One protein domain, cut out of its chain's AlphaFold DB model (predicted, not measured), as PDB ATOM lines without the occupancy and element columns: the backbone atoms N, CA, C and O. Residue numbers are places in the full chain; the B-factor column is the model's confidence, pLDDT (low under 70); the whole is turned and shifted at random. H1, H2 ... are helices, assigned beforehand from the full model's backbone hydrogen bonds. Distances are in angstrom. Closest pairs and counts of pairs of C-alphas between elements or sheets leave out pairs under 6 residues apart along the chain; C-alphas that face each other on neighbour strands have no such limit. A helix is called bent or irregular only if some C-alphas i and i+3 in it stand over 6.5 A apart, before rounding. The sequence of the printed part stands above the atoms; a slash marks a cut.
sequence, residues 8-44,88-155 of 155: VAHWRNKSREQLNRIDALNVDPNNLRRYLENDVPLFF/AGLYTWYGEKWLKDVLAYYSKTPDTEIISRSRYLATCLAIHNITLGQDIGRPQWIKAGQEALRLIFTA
ATOM      1  N   VAL A   8     189.951 148.554 267.228       82.88
ATOM      2  CA  VAL A   8     188.626 147.945 267.081       82.88
ATOM      3  C   VAL A   8     187.954 147.806 268.441       82.88
ATOM      4  O   VAL A   8     186.832 148.282 268.628       82.88
ATOM      5  N   ALA A   9     188.648 147.238 269.429       85.06
ATOM      6  CA  ALA A   9     188.136 147.154 270.791       85.06
ATOM      7  C   ALA A   9     187.936 148.538 271.421       85.06
ATOM      8  O   ALA A   9     186.939 148.739 272.118       85.06
ATOM      9  N   HIS A  10     188.834 149.496 271.156       88.69
ATOM     10  CA  HIS A  10     188.675 150.877 271.615       88.69
ATOM     11  C   HIS A  10     187.356 151.485 271.121       88.69
ATOM     12  O   HIS A  10     186.529 151.909 271.934       88.69
ATOM     13  N   TRP A  11     187.135 151.488 269.804       92.06
ATOM     14  CA  TRP A  11     185.943 152.079 269.200       92.06
ATOM     15  C   TRP A  11     184.665 151.337 269.584       92.06
ATOM     16  O   TRP A  11     183.645 151.982 269.826       92.06
ATOM     17  N   ARG A  12     184.725 150.009 269.739       89.88
ATOM     18  CA  ARG A  12     183.613 149.206 270.261       89.88
ATOM     19  C   ARG A  12     183.215 149.616 271.674       89.88
ATOM     20  O   ARG A  12     182.041 149.831 271.954       89.88
ATOM     21  N   ASN A  13     184.173 149.673 272.594       91.12
ATOM     22  CA  ASN A  13     183.870 149.971 273.992       91.12
ATOM     23  C   ASN A  13     183.333 151.401 274.124       91.12
ATOM     24  O   ASN A  13     182.293 151.617 274.744       91.12
ATOM     25  N   LYS A  14     183.979 152.349 273.437       93.12
ATOM     26  CA  LYS A  14     183.557 153.749 273.393       93.12
ATOM     27  C   LYS A  14     182.147 153.903 272.817       93.12
ATOM     28  O   LYS A  14     181.328 154.603 273.404       93.12
ATOM     29  N   SER A  15     181.822 153.223 271.715       94.44
ATOM     30  CA  SER A  15     180.494 153.328 271.101       94.44
ATOM     31  C   SER A  15     179.386 152.753 271.989       94.44
ATOM     32  O   SER A  15     178.307 153.337 272.066       94.44
ATOM     33  N   ARG A  16     179.651 151.675 272.742       92.12
ATOM     34  CA  ARG A  16     178.691 151.117 273.716       92.12
ATOM     35  C   ARG A  16     178.366 152.093 274.846       92.12
ATOM     36  O   ARG A  16     177.211 152.177 275.258       92.12
ATOM     37  N   GLU A  17     179.361 152.833 275.327       93.12
ATOM     38  CA  GLU A  17     179.165 153.886 276.331       93.12
ATOM     39  C   GLU A  17     178.397 155.080 275.744       93.12
ATOM     40  O   GLU A  17     177.451 155.583 276.353       93.12
ATOM     41  N   GLN A  18     178.771 155.507 274.535       95.88
ATOM     42  CA  GLN A  18     178.181 156.657 273.847       95.88
ATOM     43  C   GLN A  18     176.738 156.425 273.393       95.88
ATOM     44  O   GLN A  18     175.944 157.362 273.417       95.88
ATOM     45  N   LEU A  19     176.363 155.191 273.042       93.94
ATOM     46  CA  LEU A  19     175.019 154.870 272.552       93.94
ATOM     47  C   LEU A  19     173.913 155.304 273.528       93.94
ATOM     48  O   LEU A  19     172.849 155.735 273.098       93.94
ATOM     49  N   ASN A  20     174.169 155.247 274.837       91.50
ATOM     50  CA  ASN A  20     173.195 155.646 275.859       91.50
ATOM     51  C   ASN A  20     173.023 157.176 275.984       91.50
ATOM     52  O   ASN A  20     172.167 157.624 276.740       91.50
ATOM     53  N   ARG A  21     173.850 157.970 275.291       93.69
ATOM     54  CA  ARG A  21     173.864 159.443 275.326       93.69
ATOM     55  C   ARG A  21     173.238 160.084 274.083       93.69
ATOM     56  O   ARG A  21     173.162 161.306 274.002       93.69
ATOM     57  N   ILE A  22     172.849 159.283 273.091       93.88
ATOM     58  CA  ILE A  22     172.268 159.798 271.850       93.88
ATOM     59  C   ILE A  22     170.806 160.185 272.091       93.88
ATOM     60  O   ILE A  22     169.989 159.334 272.438       93.88
ATOM     61  N   ASP A  23     170.468 161.452 271.838       87.25
ATOM     62  CA  ASP A  23     169.119 161.985 272.072       87.25
ATOM     63  C   ASP A  23     168.114 161.494 271.021       87.25
ATOM     64  O   ASP A  23     166.935 161.296 271.313       87.25
ATOM     65  N   ALA A  24     168.572 161.314 269.777       89.81
ATOM     66  CA  ALA A  24     167.733 160.932 268.647       89.81
ATOM     67  C   ALA A  24     168.474 160.008 267.667       89.81
ATOM     68  O   ALA A  24     169.429 160.413 266.995       89.81
ATOM     69  N   LEU A  25     167.984 158.772 267.547       91.62
ATOM     70  CA  LEU A  25     168.421 157.793 266.551       91.62
ATOM     71  C   LEU A  25     167.435 157.743 265.380       91.62
ATOM     72  O   LEU A  25     166.225 157.848 265.563       91.62
ATOM     73  N   ASN A  26     167.961 157.546 264.173       94.06
ATOM     74  CA  ASN A  26     167.185 157.357 262.943       94.06
ATOM     75  C   ASN A  26     167.106 155.883 262.499       94.06
ATOM     76  O   ASN A  26     166.634 155.587 261.403       94.06
ATOM     77  N   VAL A  27     167.585 154.973 263.346       94.81
ATOM     78  CA  VAL A  27     167.519 153.517 263.191       94.81
ATOM     79  C   VAL A  27     166.948 152.906 264.468       94.81
ATOM     80  O   VAL A  27     166.944 153.553 265.516       94.81
ATOM     81  N   ASP A  28     166.479 151.661 264.393       93.81
ATOM     82  CA  ASP A  28     165.968 150.939 265.562       93.81
ATOM     83  C   ASP A  28     167.084 150.755 266.623       93.81
ATOM     84  O   ASP A  28     168.094 150.094 266.341       93.81
ATOM     85  N   PRO A  29     166.929 151.305 267.846       91.56
ATOM     86  CA  PRO A  29     167.956 151.221 268.886       91.56
ATOM     87  C   PRO A  29     168.231 149.794 269.382       91.56
ATOM     88  O   PRO A  29     169.359 149.498 269.785       91.56
ATOM     89  N   ASN A  30     167.235 148.902 269.357       91.56
ATOM     90  CA  ASN A  30     167.406 147.503 269.755       91.56
ATOM     91  C   ASN A  30     168.217 146.744 268.705       91.56
ATOM     92  O   ASN A  30     169.115 145.986 269.069       91.56
ATOM     93  N   ASN A  31     167.957 146.984 267.417       93.00
ATOM     94  CA  ASN A  31     168.754 146.401 266.336       93.00
ATOM     95  C   ASN A  31     170.202 146.899 266.378       93.00
ATOM     96  O   ASN A  31     171.123 146.093 266.277       93.00
ATOM     97  N   LEU A  32     170.411 148.203 266.591       93.94
ATOM     98  CA  LEU A  32     171.748 148.784 266.723       93.94
ATOM     99  C   LEU A  32     172.515 148.189 267.915       93.94
ATOM    100  O   LEU A  32     173.670 147.789 267.770       93.94
ATOM    101  N   ARG A  33     171.868 148.080 269.082       92.69
ATOM    102  CA  ARG A  33     172.467 147.465 270.276       92.69
ATOM    103  C   ARG A  33     172.812 145.998 270.036       92.69
ATOM    104  O   ARG A  33     173.942 145.595 270.298       92.69
ATOM    105  N   ARG A  34     171.866 145.227 269.489       92.81
ATOM    106  CA  ARG A  34     172.068 143.816 269.145       92.81
ATOM    107  C   ARG A  34     173.257 143.646 268.200       92.81
ATOM    108  O   ARG A  34     174.061 142.753 268.436       92.81
ATOM    109  N   TYR A  35     173.376 144.505 267.189       93.19
ATOM    110  CA  TYR A  35     174.483 144.475 266.235       93.19
ATOM    111  C   TYR A  35     175.837 144.712 266.913       93.19
ATOM    112  O   TYR A  35     176.773 143.938 266.734       93.19
ATOM    113  N   LEU A  36     175.942 145.737 267.765       91.81
ATOM    114  CA  LEU A  36     177.182 146.007 268.502       91.81
ATOM    115  C   LEU A  36     177.583 144.861 269.441       91.81
ATOM    116  O   LEU A  36     178.777 144.654 269.668       91.81
ATOM    117  N   GLU A  37     176.608 144.154 270.011       90.38
ATOM    118  CA  GLU A  37     176.830 143.096 271.000       90.38
ATOM    119  C   GLU A  37     177.109 141.727 270.375       90.38
ATOM    120  O   GLU A  37     177.968 141.005 270.879       90.38
ATOM    121  N   ASN A  38     176.414 141.376 269.291       89.88
ATOM    122  CA  ASN A  38     176.397 140.008 268.765       89.88
ATOM    123  C   ASN A  38     177.094 139.853 267.412       89.88
ATOM    124  O   ASN A  38     177.543 138.754 267.099       89.88
ATOM    125  N   ASP A  39     177.217 140.923 266.629       89.38
ATOM    126  CA  ASP A  39     177.793 140.889 265.282       89.38
ATOM    127  C   ASP A  39     179.239 141.422 265.281       89.38
ATOM    128  O   ASP A  39     179.682 142.101 264.354       89.38
ATOM    129  N   VAL A  40     179.985 141.131 266.355       87.38
ATOM    130  CA  VAL A  40     181.408 141.478 266.463       87.38
ATOM    131  C   VAL A  40     182.184 140.712 265.386       87.38
ATOM    132  O   VAL A  40     182.117 139.480 265.358       87.38
ATOM    133  N   PRO A  41     182.938 141.398 264.511       87.88
ATOM    134  CA  PRO A  41     183.665 140.741 263.438       87.88
ATOM    135  C   PRO A  41     184.872 139.968 263.984       87.88
ATOM    136  O   PRO A  41     185.356 140.231 265.088       87.88
ATOM    137  N   LEU A  42     185.381 139.030 263.183       86.50
ATOM    138  CA  LEU A  42     186.609 138.304 263.502       86.50
ATOM    139  C   LEU A  42     187.789 139.268 263.671       86.50
ATOM    140  O   LEU A  42     187.867 140.305 263.006       86.50
ATOM    141  N   PHE A  43     188.719 138.907 264.553       84.06
ATOM    142  CA  PHE A  43     189.953 139.663 264.735       84.06
ATOM    143  C   PHE A  43     190.806 139.620 263.467       84.06
ATOM    144  O   PHE A  43     190.837 138.624 262.745       84.06
ATOM    145  N   PHE A  44     191.531 140.706 263.209       87.75
ATOM    146  CA  PHE A  44     192.512 140.726 262.136       87.75
ATOM    147  C   PHE A  44     193.747 139.912 262.538       87.75
ATOM    148  O   PHE A  44     194.519 140.321 263.400       87.75
ATOM    149  N   ALA A  88     186.694 152.099 257.375       93.94
ATOM    150  CA  ALA A  88     185.500 152.415 258.148       93.94
ATOM    151  C   ALA A  88     184.983 153.828 257.845       93.94
ATOM    152  O   ALA A  88     183.787 153.998 257.612       93.94
ATOM    153  N   GLY A  89     185.878 154.822 257.765       88.56
ATOM    154  CA  GLY A  89     185.531 156.190 257.367       88.56
ATOM    155  C   GLY A  89     184.882 156.224 255.981       88.56
ATOM    156  O   GLY A  89     183.778 156.743 255.824       88.56
ATOM    157  N   LEU A  90     185.492 155.552 254.999       91.38
ATOM    158  CA  LEU A  90     184.958 155.460 253.634       91.38
ATOM    159  C   LEU A  90     183.589 154.765 253.574       91.38
ATOM    160  O   LEU A  90     182.726 155.159 252.786       91.38
ATOM    161  N   TYR A  91     183.370 153.747 254.413       93.75
ATOM    162  CA  TYR A  91     182.082 153.060 254.511       93.75
ATOM    163  C   TYR A  91     180.973 154.036 254.928       93.75
ATOM    164  O   TYR A  91     179.868 153.964 254.389       93.75
ATOM    165  N   THR A  92     181.250 154.980 255.839       93.31
ATOM    166  CA  THR A  92     180.232 155.938 256.315       93.31
ATOM    167  C   THR A  92     179.675 156.852 255.220       93.31
ATOM    168  O   THR A  92     178.578 157.380 255.388       93.31
ATOM    169  N   TRP A  93     180.382 157.034 254.099       90.25
ATOM    170  CA  TRP A  93     179.964 157.966 253.045       90.25
ATOM    171  C   TRP A  93     178.944 157.359 252.084       90.25
ATOM    172  O   TRP A  93     177.988 158.028 251.700       90.25
ATOM    173  N   TYR A  94     179.147 156.100 251.688       90.75
ATOM    174  CA  TYR A  94     178.375 155.469 250.608       90.75
ATOM    175  C   TYR A  94     178.098 153.968 250.819       90.75
ATOM    176  O   TYR A  94     177.556 153.304 249.931       90.75
ATOM    177  N   GLY A  95     178.438 153.420 251.987       92.62
ATOM    178  CA  GLY A  95     178.131 152.045 252.371       92.62
ATOM    179  C   GLY A  95     178.942 150.974 251.637       92.62
ATOM    180  O   GLY A  95     179.987 151.223 251.033       92.62
ATOM    181  N   GLU A  96     178.440 149.741 251.702       92.19
ATOM    182  CA  GLU A  96     179.187 148.542 251.311       92.19
ATOM    183  C   GLU A  96     179.580 148.510 249.830       92.19
ATOM    184  O   GLU A  96     180.700 148.122 249.499       92.19
ATOM    185  N   LYS A  97     178.679 148.926 248.928       90.94
ATOM    186  CA  LYS A  97     178.944 148.914 247.481       90.94
ATOM    187  C   LYS A  97     180.149 149.787 247.136       90.94
ATOM    188  O   LYS A  97     181.020 149.357 246.391       90.94
ATOM    189  N   TRP A  98     180.209 150.981 247.715       90.75
ATOM    190  CA  TRP A  98     181.334 151.887 247.531       90.75
ATOM    191  C   TRP A  98     182.626 151.324 248.109       90.75
ATOM    192  O   TRP A  98     183.654 151.342 247.438       90.75
ATOM    193  N   LEU A  99     182.576 150.767 249.323       92.44
ATOM    194  CA  LEU A  99     183.761 150.153 249.910       92.44
ATOM    195  C   LEU A  99     184.284 148.997 249.041       92.44
ATOM    196  O   LEU A  99     185.491 148.884 248.845       92.44
ATOM    197  N   LYS A 100     183.400 148.165 248.480       91.38
ATOM    198  CA  LYS A 100     183.779 147.095 247.541       91.38
ATOM    199  C   LYS A 100     184.499 147.643 246.309       91.38
ATOM    200  O   LYS A 100     185.528 147.086 245.930       91.38
ATOM    201  N   ASP A 101     184.001 148.737 245.732       91.25
ATOM    202  CA  ASP A 101     184.643 149.401 244.594       91.25
ATOM    203  C   ASP A 101     186.049 149.904 244.982       91.25
ATOM    204  O   ASP A 101     187.020 149.602 244.290       91.25
ATOM    205  N   VAL A 102     186.196 150.578 246.131       91.75
ATOM    206  CA  VAL A 102     187.502 151.034 246.652       91.75
ATOM    207  C   VAL A 102     188.464 149.863 246.872       91.75
ATOM    208  O   VAL A 102     189.617 149.916 246.442       91.75
ATOM    209  N   LEU A 103     188.002 148.789 247.515       91.69
ATOM    210  CA  LEU A 103     188.820 147.613 247.811       91.69
ATOM    211  C   LEU A 103     189.301 146.907 246.544       91.69
ATOM    212  O   LEU A 103     190.436 146.439 246.527       91.69
ATOM    213  N   ALA A 104     188.488 146.874 245.485       90.31
ATOM    214  CA  ALA A 104     188.878 146.296 244.201       90.31
ATOM    215  C   ALA A 104     190.058 147.044 243.550       90.31
ATOM    216  O   ALA A 104     190.899 146.417 242.902       90.31
ATOM    217  N   TYR A 105     190.154 148.365 243.747       90.56
ATOM    218  CA  TYR A 105     191.322 149.153 243.331       90.56
ATOM    219  C   TYR A 105     192.500 149.019 244.299       90.56
ATOM    220  O   TYR A 105     193.651 149.003 243.861       90.56
ATOM    221  N   TYR A 106     192.228 148.924 245.601       90.00
ATOM    222  CA  TYR A 106     193.257 148.847 246.636       90.00
ATOM    223  C   TYR A 106     194.013 147.511 246.627       90.00
ATOM    224  O   TYR A 106     195.236 147.480 246.759       90.00
ATOM    225  N   SER A 107     193.303 146.393 246.458       81.38
ATOM    226  CA  SER A 107     193.888 145.054 246.422       81.38
ATOM    227  C   SER A 107     193.145 144.154 245.442       81.38
ATOM    228  O   SER A 107     191.929 144.007 245.499       81.38
ATOM    229  N   LYS A 108     193.897 143.455 244.585       69.19
ATOM    230  CA  LYS A 108     193.338 142.448 243.666       69.19
ATOM    231  C   LYS A 108     192.798 141.209 244.393       69.19
ATOM    232  O   LYS A 108     192.025 140.457 243.809       69.19
ATOM    233  N   THR A 109     193.205 140.999 245.644       67.44
ATOM    234  CA  THR A 109     192.723 139.925 246.527       67.44
ATOM    235  C   THR A 109     192.399 140.525 247.897       67.44
ATOM    236  O   THR A 109     193.250 140.498 248.794       67.44
ATOM    237  N   PRO A 110     191.229 141.164 248.058       65.25
ATOM    238  CA  PRO A 110     190.814 141.716 249.339       65.25
ATOM    239  C   PRO A 110     190.655 140.601 250.373       65.25
ATOM    240  O   PRO A 110     190.158 139.521 250.055       65.25
ATOM    241  N   ASP A 111     191.036 140.886 251.615       72.50
ATOM    242  CA  ASP A 111     190.572 140.105 252.756       72.50
ATOM    243  C   ASP A 111     189.040 140.208 252.800       72.50
ATOM    244  O   ASP A 111     188.502 141.305 252.951       72.50
ATOM    245  N   THR A 112     188.330 139.091 252.628       72.81
ATOM    246  CA  THR A 112     186.859 139.080 252.617       72.81
ATOM    247  C   THR A 112     186.272 139.586 253.933       72.81
ATOM    248  O   THR A 112     185.182 140.156 253.938       72.81
ATOM    249  N   GLU A 113     187.025 139.476 255.028       88.81
ATOM    250  CA  GLU A 113     186.620 139.927 256.355       88.81
ATOM    251  C   GLU A 113     186.803 141.441 256.557       88.81
ATOM    252  O   GLU A 113     186.217 142.014 257.480       88.81
ATOM    253  N   ILE A 114     187.549 142.133 255.683       91.38
ATOM    254  CA  ILE A 114     187.783 143.580 255.826       91.38
ATOM    255  C   ILE A 114     186.486 144.380 255.707       91.38
ATOM    256  O   ILE A 114     186.331 145.394 256.379       91.38
ATOM    257  N   ILE A 115     185.531 143.913 254.898       92.19
ATOM    258  CA  ILE A 115     184.224 144.562 254.736       92.19
ATOM    259  C   ILE A 115     183.438 144.471 256.044       92.19
ATOM    260  O   ILE A 115     182.897 145.478 256.499       92.19
ATOM    261  N   SER A 116     183.423 143.290 256.672       92.38
ATOM    262  CA  SER A 116     182.749 143.056 257.953       92.38
ATOM    263  C   SER A 116     183.337 143.941 259.057       92.38
ATOM    264  O   SER A 116     182.609 144.680 259.725       92.38
ATOM    265  N   ARG A 117     184.673 143.971 259.172       93.38
ATOM    266  CA  ARG A 117     185.380 144.825 260.140       93.38
ATOM    267  C   ARG A 117     185.149 146.314 259.888       93.38
ATOM    268  O   ARG A 117     184.846 147.048 260.827       93.38
ATOM    269  N   SER A 118     185.205 146.749 258.629       94.56
ATOM    270  CA  SER A 118     184.965 148.148 258.246       94.56
ATOM    271  C   SER A 118     183.531 148.578 258.541       94.56
ATOM    272  O   SER A 118     183.329 149.665 259.070       94.56
ATOM    273  N   ARG A 119     182.533 147.726 258.258       94.75
ATOM    274  CA  ARG A 119     181.119 147.990 258.576       94.75
ATOM    275  C   ARG A 119     180.912 148.136 260.081       94.75
ATOM    276  O   ARG A 119     180.277 149.093 260.516       94.75
ATOM    277  N   TYR A 120     181.485 147.234 260.874       95.31
ATOM    278  CA  TYR A 120     181.369 147.283 262.331       95.31
ATOM    279  C   TYR A 120     182.018 148.542 262.924       95.31
ATOM    280  O   TYR A 120     181.424 149.235 263.755       95.31
ATOM    281  N   LEU A 121     183.225 148.879 262.462       95.50
ATOM    282  CA  LEU A 121     183.915 150.108 262.843       95.50
ATOM    283  C   LEU A 121     183.144 151.353 262.399       95.50
ATOM    284  O   LEU A 121     183.012 152.285 263.185       95.50
ATOM    285  N   ALA A 122     182.572 151.360 261.194       96.31
ATOM    286  CA  ALA A 122     181.753 152.461 260.698       96.31
ATOM    287  C   ALA A 122     180.529 152.702 261.591       96.31
ATOM    288  O   ALA A 122     180.205 153.854 261.871       96.31
ATOM    289  N   THR A 123     179.902 151.645 262.121       97.06
ATOM    290  CA  THR A 123     178.840 151.774 263.135       97.06
ATOM    291  C   THR A 123     179.352 152.468 264.396       97.06
ATOM    292  O   THR A 123     178.703 153.381 264.911       97.06
ATOM    293  N   CYS A 124     180.529 152.070 264.889       96.62
ATOM    294  CA  CYS A 124     181.134 152.682 266.071       96.62
ATOM    295  C   CYS A 124     181.474 154.163 265.840       96.62
ATOM    296  O   CYS A 124     181.185 155.001 266.695       96.62
ATOM    297  N   LEU A 125     182.038 154.493 264.676       95.56
ATOM    298  CA  LEU A 125     182.372 155.860 264.284       95.56
ATOM    299  C   LEU A 125     181.122 156.715 264.060       95.56
ATOM    300  O   LEU A 125     181.112 157.879 264.445       95.56
ATOM    301  N   ALA A 126     180.043 156.155 263.512       96.81
ATOM    302  CA  ALA A 126     178.778 156.863 263.336       96.81
ATOM    303  C   ALA A 126     178.165 157.280 264.683       96.81
ATOM    304  O   ALA A 126     177.763 158.432 264.849       96.81
ATOM    305  N   ILE A 127     178.167 156.373 265.669       97.44
ATOM    306  CA  ILE A 127     177.776 156.673 267.056       97.44
ATOM    307  C   ILE A 127     178.670 157.768 267.635       97.44
ATOM    308  O   ILE A 127     178.171 158.733 268.216       97.44
ATOM    309  N   HIS A 128     179.986 157.649 267.437       95.94
ATOM    310  CA  HIS A 128     180.930 158.648 267.915       95.94
ATOM    311  C   HIS A 128     180.657 160.033 267.324       95.94
ATOM    312  O   HIS A 128     180.624 161.009 268.072       95.94
ATOM    313  N   ASN A 129     180.407 160.106 266.017       95.50
ATOM    314  CA  ASN A 129     180.149 161.343 265.290       95.50
ATOM    315  C   ASN A 129     178.855 162.023 265.765       95.50
ATOM    316  O   ASN A 129     178.815 163.241 265.932       95.50
ATOM    317  N   ILE A 130     177.814 161.235 266.069       97.69
ATOM    318  CA  ILE A 130     176.571 161.748 266.662       97.69
ATOM    319  C   ILE A 130     176.839 162.349 268.040       97.69
ATOM    320  O   ILE A 130     176.536 163.522 268.258       97.69
ATOM    321  N   THR A 131     177.436 161.580 268.954       97.75
ATOM    322  CA  THR A 131     177.673 162.046 270.327       97.75
ATOM    323  C   THR A 131     178.615 163.240 270.374       97.75
ATOM    324  O   THR A 131     178.344 164.199 271.088       97.75
ATOM    325  N   LEU A 132     179.690 163.227 269.588       95.12
ATOM    326  CA  LEU A 132     180.597 164.365 269.514       95.12
ATOM    327  C   LEU A 132     179.881 165.585 268.921       95.12
ATOM    328  O   LEU A 132     179.975 166.677 269.472       95.12
ATOM    329  N   GLY A 133     179.093 165.400 267.859       96.56
ATOM    330  CA  GLY A 133     178.268 166.456 267.280       96.56
ATOM    331  C   GLY A 133     177.288 167.087 268.277       96.56
ATOM    332  O   GLY A 133     177.114 168.306 268.248       96.56
ATOM    333  N   GLN A 134     176.694 166.299 269.182       97.31
ATOM    334  CA  GLN A 134     175.887 166.810 270.299       97.31
ATOM    335  C   GLN A 134     176.750 167.619 271.277       97.31
ATOM    336  O   GLN A 134     176.431 168.774 271.560       97.31
ATOM    337  N   ASP A 135     177.865 167.042 271.736       96.81
ATOM    338  CA  ASP A 135     178.737 167.622 272.764       96.81
ATOM    339  C   ASP A 135     179.308 168.991 272.355       96.81
ATOM    340  O   ASP A 135     179.426 169.889 273.190       96.81
ATOM    341  N   ILE A 136     179.651 169.168 271.074       96.81
ATOM    342  CA  ILE A 136     180.271 170.403 270.564       96.81
ATOM    343  C   ILE A 136     179.340 171.262 269.696       96.81
ATOM    344  O   ILE A 136     179.794 172.212 269.054       96.81
ATOM    345  N   GLY A 137     178.040 170.947 269.648       96.69
ATOM    346  CA  GLY A 137     177.048 171.742 268.917       96.69
ATOM    347  C   GLY A 137     177.265 171.777 267.396       96.69
ATOM    348  O   GLY A 137     177.106 172.825 266.764       96.69
ATOM    349  N   ARG A 138     177.648 170.646 266.790       96.75
ATOM    350  CA  ARG A 138     177.861 170.483 265.340       96.75
ATOM    351  C   ARG A 138     176.750 169.622 264.719       96.75
ATOM    352  O   ARG A 138     176.919 168.410 264.575       96.75
ATOM    353  N   PRO A 139     175.619 170.214 264.291       96.06
ATOM    354  CA  PRO A 139     174.494 169.452 263.737       96.06
ATOM    355  C   PRO A 139     174.844 168.686 262.454       96.06
ATOM    356  O   PRO A 139     174.246 167.649 262.172       96.06
ATOM    357  N   GLN A 140     175.831 169.151 261.682       95.31
ATOM    358  CA  GLN A 140     176.298 168.443 260.492       95.31
ATOM    359  C   GLN A 140     176.941 167.084 260.817       95.31
ATOM    360  O   GLN A 140     176.800 166.155 260.028       95.31
ATOM    361  N   TRP A 141     177.585 166.944 261.981       95.12
ATOM    362  CA  TRP A 141     178.205 165.692 262.434       95.12
ATOM    363  C   TRP A 141     177.155 164.700 262.928       95.12
ATOM    364  O   TRP A 141     177.190 163.524 262.571       95.12
ATOM    365  N   ILE A 142     176.130 165.207 263.625       97.00
ATOM    366  CA  ILE A 142     174.938 164.432 263.989       97.00
ATOM    367  C   ILE A 142     174.281 163.855 262.733       97.00
ATOM    368  O   ILE A 142     174.060 162.648 262.640       97.00
ATOM    369  N   LYS A 143     174.025 164.708 261.734       96.00
ATOM    370  CA  LYS A 143     173.406 164.291 260.472       96.00
ATOM    371  C   LYS A 143     174.263 163.270 259.718       96.00
ATOM    372  O   LYS A 143     173.716 162.301 259.198       96.00
ATOM    373  N   ALA A 144     175.580 163.474 259.656       94.56
ATOM    374  CA  ALA A 144     176.493 162.551 258.985       94.56
ATOM    375  C   ALA A 144     176.502 161.167 259.654       94.56
ATOM    376  O   ALA A 144     176.376 160.157 258.966       94.56
ATOM    377  N   GLY A 145     176.573 161.105 260.988       95.94
ATOM    378  CA  GLY A 145     176.501 159.834 261.711       95.94
ATOM    379  C   GLY A 145     175.142 159.138 261.566       95.94
ATOM    380  O   GLY A 145     175.092 157.930 261.355       95.94
ATOM    381  N   GLN A 146     174.035 159.887 261.585       96.69
ATOM    382  CA  GLN A 146     172.705 159.334 261.309       96.69
ATOM    383  C   GLN A 146     172.620 158.739 259.893       96.69
ATOM    384  O   GLN A 146     172.143 157.616 259.721       96.69
ATOM    385  N   GLU A 147     173.107 159.440 258.870       95.75
ATOM    386  CA  GLU A 147     173.098 158.909 257.501       95.75
ATOM    387  C   GLU A 147     173.978 157.660 257.364       95.75
ATOM    388  O   GLU A 147     173.559 156.684 256.741       95.75
ATOM    389  N   ALA A 148     175.137 157.634 258.026       95.75
ATOM    390  CA  ALA A 148     175.987 156.449 258.078       95.75
ATOM    391  C   ALA A 148     175.258 155.247 258.705       95.75
ATOM    392  O   ALA A 148     175.264 154.161 258.124       95.75
ATOM    393  N   LEU A 149     174.561 155.432 259.836       96.50
ATOM    394  CA  LEU A 149     173.738 154.371 260.435       96.50
ATOM    395  C   LEU A 149     172.650 153.892 259.468       96.50
ATOM    396  O   LEU A 149     172.439 152.689 259.331       96.50
ATOM    397  N   ARG A 150     171.994 154.803 258.742       95.00
ATOM    398  CA  ARG A 150     171.000 154.424 257.731       95.00
ATOM    399  C   ARG A 150     171.630 153.527 256.665       95.00
ATOM    400  O   ARG A 150     171.137 152.428 256.449       95.00
ATOM    401  N   LEU A 151     172.748 153.943 256.070       93.06
ATOM    402  CA  LEU A 151     173.478 153.153 255.070       93.06
ATOM    403  C   LEU A 151     173.873 151.764 255.591       93.06
ATOM    404  O   LEU A 151     173.788 150.787 254.851       93.06
ATOM    405  N   ILE A 152     174.271 151.662 256.860       93.19
ATOM    406  CA  ILE A 152     174.666 150.397 257.489       93.19
ATOM    407  C   ILE A 152     173.469 149.462 257.691       93.19
ATOM    408  O   ILE A 152     173.627 148.260 257.502       93.19
ATOM    409  N   PHE A 153     172.297 149.967 258.080       90.12
ATOM    410  CA  PHE A 153     171.144 149.134 258.453       90.12
ATOM    411  C   PHE A 153     170.051 149.028 257.376       90.12
ATOM    412  O   PHE A 153     169.099 148.274 257.561       90.12
ATOM    413  N   THR A 154     170.173 149.743 256.251       78.31
ATOM    414  CA  THR A 154     169.278 149.597 255.082       78.31
ATOM    415  C   THR A 154     169.877 148.791 253.924       78.31
ATOM    416  O   THR A 154     169.206 148.637 252.905       78.31
ATOM    417  N   ALA A 155     171.127 148.330 254.056       56.06
ATOM    418  CA  ALA A 155     171.832 147.518 253.062       56.06
ATOM    419  C   ALA A 155     171.529 146.021 253.203       56.06
ATOM    420  O   ALA A 155     171.533 145.532 254.359       56.06
TER     421      ALA A 155
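This is residues 8 to 44 and 88 to 155 of the 155 residues of the protein "APH domain-containing protein" of marine sediment metagenome (UniProt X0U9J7). What would one see first? One long helix, H4, runs through the middle of an all-helix body; H5 folds back beside it, and H1 packs slantwise on another side, with H2 folding back from H1. H3, sharply kinked near residue 96, packs on H4 and H5, and residues 104 to 109 stick out. What is it built of, and how large is it? The printed part has 105 residues with five named helices, H1 to H5 in order along the chain, and no named strand. It is compact, with a radius of gyration of the C-alphas of 13.5 A, and its elongated outline spans 42 by 27 by 23 A.

What stands beside the longest helix? H4, residues 113 to 135, is the hub and forms a hairpin with H5, residues 139 to 153: they touch at a shallow tilt of 29 degrees, opposite ways, with the closest C-alphas, those of Ala 126 and Gly 145, 4.1 A apart. With residues 121 to 131 alone H4 touches H1, residues 8 to 19, the same way at a steep tilt of 40 degrees; the closest C-alphas, Ser 15 and Cys 124, are 5.1 A apart. H3, residues 88 to 106, touches H4 with closest C-alphas Ala 88 and Ser 118, 4.3 A apart, and with residues 91 to 96 alone touches H5, the closest being Thr 92 and Ala 148 at 4.6 A. What lies farther out? H2, residues 29 to 38, only just touches H1, with 3 pairs of C-alphas within 8 A, the closest Arg 12 and Leu 36 at 7.4 A; the two form a hairpin. H2 is close to H4 but not clearly touching, while H1 is apart from H3 and H5. What do the backbones show? Each O i to N i+4 pair is within hydrogen-bond range in H1, H2, H4 and H5, but in H3 10 of 15 are. H3 is irregular, with C-alphas 93 and 96 9.6 A apart, and has a kink of 132 degrees near residue 96.

Where do the first and last helices lie? H1 begins at C-alpha 8, (188.626, 147.945, 267.081), and is 16.2 A long; H5, 21.3 A long, ends at C-alpha 153, (171.144, 149.134, 258.453). How long are the others? H4 measures 33.1 A from C-alpha 113 at (186.620, 139.927, 256.355), H3 14.3 A and H2 14.0 A.

How far does it reach? The two C-alphas farthest apart, those of Asp 23 and Lys 108, are 42.1 A apart. Where is it cut? Residues 45 to 87 are not printed, and C-alphas 44 and 88 stand 14.2 A apart across the cut. Which links and residues need care? Of the links printed whole, H4 to H5 is tight, H1 to H2 and H3 to H4 are short, and none is long. The mean pLDDT of the printed part is 91.2, with residues 108 to 110 and 155 under 70.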